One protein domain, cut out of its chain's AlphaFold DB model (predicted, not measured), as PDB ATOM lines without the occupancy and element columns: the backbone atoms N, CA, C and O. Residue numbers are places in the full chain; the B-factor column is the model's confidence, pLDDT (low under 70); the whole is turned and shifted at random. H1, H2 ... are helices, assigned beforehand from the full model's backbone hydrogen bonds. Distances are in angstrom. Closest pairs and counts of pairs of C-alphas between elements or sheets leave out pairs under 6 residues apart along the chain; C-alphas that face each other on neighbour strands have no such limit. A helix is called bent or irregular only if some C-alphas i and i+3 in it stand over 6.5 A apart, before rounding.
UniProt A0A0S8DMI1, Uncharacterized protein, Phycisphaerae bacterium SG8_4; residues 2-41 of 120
ATOM      1  N   LEU A   2      62.673  92.942  55.349       90.81
ATOM      2  CA  LEU A   2      61.727  93.653  56.245       90.81
ATOM      3  C   LEU A   2      60.925  94.800  55.592       90.81
ATOM      4  O   LEU A   2      59.700  94.772  55.618       90.81
ATOM      5  N   TYR A   3      61.599  95.784  54.984       92.69
ATOM      6  CA  TYR A   3      60.925  96.922  54.336       92.69
ATOM      7  C   TYR A   3      60.075  96.492  53.130       92.69
ATOM      8  O   TYR A   3      58.984  97.008  52.930       92.69
ATOM      9  N   LEU A   4      60.554  95.523  52.347       92.62
ATOM     10  CA  LEU A   4      59.833  95.006  51.182       92.62
ATOM     11  C   LEU A   4      58.538  94.303  51.602       92.62
ATOM     12  O   LEU A   4      57.482  94.589  51.049       92.62
ATOM     13  N   PHE A   5      58.604  93.439  52.615       92.88
ATOM     14  CA  PHE A   5      57.425  92.760  53.147       92.88
ATOM     15  C   PHE A   5      56.468  93.719  53.856       92.88
ATOM     16  O   PHE A   5      55.262  93.579  53.697       92.88
ATOM     17  N   SER A   6      56.980  94.749  54.535       95.56
ATOM     18  CA  SER A   6      56.139  95.808  55.116       95.56
ATOM     19  C   SER A   6      55.352  96.545  54.036       95.56
ATOM     20  O   SER A   6      54.147  96.726  54.164       95.56
ATOM     21  N   ALA A   7      55.999  96.896  52.923       94.88
ATOM     22  CA  ALA A   7      55.323  97.542  51.803       94.88
ATOM     23  C   ALA A   7      54.286  96.626  51.126       94.88
ATOM     24  O   ALA A   7      53.275  97.117  50.631       94.88
ATOM     25  N   ALA A   8      54.536  95.313  51.089       94.31
ATOM     26  CA  ALA A   8      53.657  94.344  50.438       94.31
ATOM     27  C   ALA A   8      52.442  93.957  51.297       94.31
ATOM     28  O   ALA A   8      51.322  93.927  50.793       94.31
ATOM     29  N   PHE A   9      52.657  93.659  52.579       94.75
ATOM     30  CA  PHE A   9      51.636  93.086  53.460       94.75
ATOM     31  C   PHE A   9      50.955  94.113  54.364       94.75
ATOM     32  O   PHE A   9      49.833  93.882  54.806       94.75
ATOM     33  N   SER A  10      51.593  95.252  54.629       96.06
ATOM     34  CA  SER A  10      51.056  96.304  55.497       96.06
ATOM     35  C   SER A  10      51.301  97.718  54.943       96.06
ATOM     36  O   SER A  10      51.859  98.570  55.642       96.06
ATOM     37  N   PRO A  11      50.892  98.015  53.691       96.62
ATOM     38  CA  PRO A  11      50.972  99.368  53.149       96.62
ATOM     39  C   PRO A  11      50.079 100.333  53.945       96.62
ATOM     40  O   PRO A  11      48.933 100.019  54.263       96.62
ATOM     41  N   ASN A  12      50.586 101.532  54.230       96.81
ATOM     42  CA  ASN A  12      49.898 102.547  55.024       96.81
ATOM     43  C   ASN A  12      50.268 103.956  54.536       96.81
ATOM     44  O   ASN A  12      51.299 104.513  54.915       96.81
ATOM     45  N   LEU A  13      49.406 104.552  53.708       96.81
ATOM     46  CA  LEU A  13      49.638 105.874  53.110       96.81
ATOM     47  C   LEU A  13      49.674 107.019  54.134       96.81
ATOM     48  O   LEU A  13      50.226 108.078  53.836       96.81
ATOM     49  N   ASP A  14      49.147 106.797  55.337       97.06
ATOM     50  CA  ASP A  14      49.134 107.782  56.417       97.06
ATOM     51  C   ASP A  14      50.419 107.744  57.266       97.06
ATOM     52  O   ASP A  14      50.563 108.535  58.199       97.06
ATOM     53  N   ASN A  15      51.381 106.869  56.931       94.50
ATOM     54  CA  ASN A  15      52.648 106.704  57.651       94.50
ATOM     55  C   ASN A  15      53.894 107.105  56.819       94.50
ATOM     56  O   ASN A  15      54.717 106.254  56.456       94.50
ATOM     57  N   PRO A  16      54.069 108.393  56.457       94.50
ATOM     58  CA  PRO A  16      55.269 108.862  55.765       94.50
ATOM     59  C   PRO A  16      56.517 108.802  56.676       94.50
ATOM     60  O   PRO A  16      56.407 108.971  57.888       94.50
ATOM     61  N   PRO A  17      57.733 108.632  56.115       93.00
ATOM     62  CA  PRO A  17      58.059 108.657  54.686       93.00
ATOM     63  C   PRO A  17      57.993 107.282  54.004       93.00
ATOM     64  O   PRO A  17      58.209 107.200  52.797       93.00
ATOM     65  N   PHE A  18      57.763 106.212  54.767       91.62
ATOM     66  CA  PHE A  18      57.849 104.841  54.262       91.62
ATOM     67  C   PHE A  18      56.532 104.329  53.676       91.62
ATOM     68  O   PHE A  18      56.561 103.417  52.856       91.62
ATOM     69  N   TYR A  19      55.409 104.945  54.053       96.44
ATOM     70  CA  TYR A  19      54.063 104.625  53.582       96.44
ATOM     71  C   TYR A  19      53.662 103.161  53.821       96.44
ATOM     72  O   TYR A  19      53.001 102.527  52.998       96.44
ATOM     73  N   MET A  20      54.094 102.617  54.958       96.94
ATOM     74  CA  MET A  20      53.876 101.234  55.372       96.94
ATOM     75  C   MET A  20      54.070 101.087  56.877       96.94
ATOM     76  O   MET A  20      54.790 101.869  57.499       96.94
ATOM     77  N   ASP A  21      53.480 100.045  57.444       96.31
ATOM     78  CA  ASP A  21      53.702  99.641  58.823       96.31
ATOM     79  C   ASP A  21      54.737  98.521  58.913       96.31
ATOM     80  O   ASP A  21      54.654  97.522  58.202       96.31
ATOM     81  N   ILE A  22      55.709  98.686  59.809       95.44
ATOM     82  CA  ILE A  22      56.731  97.681  60.125       95.44
ATOM     83  C   ILE A  22      56.245  96.874  61.344       95.44
ATOM     84  O   ILE A  22      55.687  97.475  62.264       95.44
ATOM     85  N   PRO A  23      56.478  95.549  61.413       95.38
ATOM     86  CA  PRO A  23      56.011  94.696  62.513       95.38
ATOM     87  C   PRO A  23      56.782  94.863  63.833       95.38
ATOM     88  O   PRO A  23      56.647  94.032  64.728       95.38
ATOM     89  N   PHE A  24      57.576  95.927  63.977       95.12
ATOM     90  CA  PHE A  24      58.345  96.228  65.182       95.12
ATOM     91  C   PHE A  24      58.179  97.696  65.578       95.12
ATOM     92  O   PHE A  24      58.094  98.564  64.706       95.12
ATOM     93  N   ASP A  25      58.146  97.966  66.881       92.00
ATOM     94  CA  ASP A  25      58.195  99.322  67.435       92.00
ATOM     95  C   ASP A  25      59.643  99.840  67.577       92.00
ATOM     96  O   ASP A  25      60.614  99.155  67.235       92.00
ATOM     97  N   GLU A  26      59.816 101.060  68.092       90.75
ATOM     98  CA  GLU A  26      61.141 101.651  68.310       90.75
ATOM     99  C   GLU A  26      62.022 100.895  69.323       90.75
ATOM    100  O   GLU A  26      63.242 101.066  69.324       90.75
ATOM    101  N   ASN A  27      61.423 100.045  70.162       95.75
ATOM    102  CA  ASN A  27      62.102  99.198  71.142       95.75
ATOM    103  C   ASN A  27      62.303  97.762  70.626       95.75
ATOM    104  O   ASN A  27      62.681  96.873  71.398       95.75
ATOM    105  N   VAL A  28      62.059  97.528  69.331       92.94
ATOM    106  CA  VAL A  28      62.153  96.219  68.668       92.94
ATOM    107  C   VAL A  28      61.193  95.188  69.287       92.94
ATOM    108  O   VAL A  28      61.442  93.983  69.253       92.94
ATOM    109  N   GLN A  29      60.083  95.645  69.870       97.06
ATOM    110  CA  GLN A  29      58.981  94.779  70.288       97.06
ATOM    111  C   GLN A  29      58.042  94.530  69.114       97.06
ATOM    112  O   GLN A  29      57.854  95.398  68.262       97.06
ATOM    113  N   ILE A  30      57.452  93.336  69.069       96.75
ATOM    114  CA  ILE A  30      56.519  92.956  68.007       96.75
ATOM    115  C   ILE A  30      55.252  93.808  68.112       96.75
ATOM    116  O   ILE A  30      54.606  93.877  69.157       96.75
ATOM    117  N   ARG A  31      54.882  94.428  66.992       96.81
ATOM    118  CA  ARG A  31      53.584  95.075  66.803       96.81
ATOM    119  C   ARG A  31      52.566  94.030  66.365       96.81
ATOM    120  O   ARG A  31      52.495  93.689  65.185       96.81
ATOM    121  N   GLU A  32      51.801  93.506  67.319       96.19
ATOM    122  CA  GLU A  32      50.844  92.416  67.081       96.19
ATOM    123  C   GLU A  32      49.804  92.747  65.999       96.19
ATOM    124  O   GLU A  32      49.464  91.889  65.195       96.19
ATOM    125  N   ASP A  33      49.339  93.993  65.908       94.69
ATOM    126  CA  ASP A  33      48.408  94.447  64.865       94.69
ATOM    127  C   ASP A  33      48.957  94.217  63.444       94.69
ATOM    128  O   ASP A  33      48.264  93.710  62.557       94.69
ATOM    129  N   VAL A  34      50.235  94.533  63.239       95.81
ATOM    130  CA  VAL A  34      50.920  94.368  61.952       95.81
ATOM    131  C   VAL A  34      51.328  92.912  61.740       95.81
ATOM    132  O   VAL A  34      51.135  92.369  60.655       95.81
ATOM    133  N   ALA A  35      51.850  92.254  62.779       93.94
ATOM    134  CA  ALA A  35      52.270  90.859  62.711       93.94
ATOM    135  C   ALA A  35      51.099  89.921  62.377       93.94
ATOM    136  O   ALA A  35      51.252  89.033  61.544       93.94
ATOM    137  N   GLN A  36      49.911  90.157  62.944       94.19
ATOM    138  CA  GLN A  36      48.698  89.407  62.599       94.19
ATOM    139  C   GLN A  36      48.253  89.662  61.157       94.19
ATOM    140  O   GLN A  36      47.797  88.741  60.480       94.19
ATOM    141  N   THR A  37      48.437  90.887  60.653       94.25
ATOM    142  CA  THR A  37      48.183  91.192  59.238       94.25
ATOM    143  C   THR A  37      49.089  90.362  58.330       94.25
ATOM    144  O   THR A  37      48.617  89.806  57.345       94.25
ATOM    145  N   TRP A  38      50.373  90.221  58.672       94.44
ATOM    146  CA  TRP A  38      51.305  89.389  57.905       94.44
ATOM    147  C   TRP A  38      50.972  87.901  58.024       94.44
ATOM    148  O   TRP A  38      50.976  87.194  57.019       94.44
ATOM    149  N   ALA A  39      50.635  87.430  59.228       91.94
ATOM    150  CA  ALA A  39      50.286  86.034  59.483       91.94
ATOM    151  C   ALA A  39      49.074  85.563  58.663       91.94
ATOM    152  O   ALA A  39      49.024  84.404  58.264       91.94
ATOM    153  N   ALA A  40      48.138  86.461  58.341       92.31
ATOM    154  CA  ALA A  40      46.999  86.158  57.470       92.31
ATOM    155  C   ALA A  40      47.392  85.803  56.019       92.31
ATOM    156  O   ALA A  40      46.564  85.273  55.281       92.31
ATOM    157  N   TYR A  41      48.634  86.082  55.611       90.12
ATOM    158  CA  TYR A  41      49.199  85.713  54.308       90.12
ATOM    159  C   TYR A  41      50.348  84.704  54.419       90.12
ATOM    160  O   TYR A  41      50.931  84.327  53.402       90.12
TER     161      TYR A  41
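What this domain is: This is residues 2 to 41 of the 120 residues of an uncharacterized protein of Phycisphaerae bacterium SG8_4 (UniProt A0A0S8DMI1). Two short helices, H1 and H2, make a loose corner, about perpendicular to each other and nearest at their last residues, and a long looping stretch joins them. That stretch, residues 10 to 31, goes out to a turn at about residues 13 to 17, folds back through the middle of the domain near Asp 21, and makes a second turn at about residues 25 to 28 before it enters H2. The printed part has 40 residues with two named helices, H1 then H2, and no named strand; the class is all helix, though the helices hold 16 of the 40 residues, under half. The whole is compact, with a radius of gyration of the C-alphas of 9.5 A, and spans 25 by 21 by 16 A.

Where its parts are: H1 is residues 2 to 9, 10.5 A from first to last C-alpha; C-alpha 2 is at (61.727, 93.653, 56.245) and C-alpha 9 at (51.636, 93.086, 53.460). Residues 10 to 31 have no named element. H2 is residues 32 to 39, 9.9 A long, and ends with C-alpha 39 at (50.286, 86.034, 59.483).

How they stand to each other: H1 and H2 are close but not clearly touching, with 2 pairs of C-alphas within 8 A. Their closest C-alphas, those of Phe 9 and Trp 38, are 5.8 A apart. Their centres are 11.8 A apart, and their lines stand at 75 degrees, about perpendicular. In H1 and H2 every O i to N i+4 pair is within hydrogen-bond range. Neither helix is bent or irregular.

The domain as a whole: The two C-alphas farthest apart, those of Pro 17 and Ala 40, are 25.2 A apart. The link from H1 to H2 is long, with 22 residues, whose C-alphas lie 3 to 14 A from the mean of the C-alphas. The printed part has no cut. The mean pLDDT of the printed part is 94.5, and no printed residue is under 70.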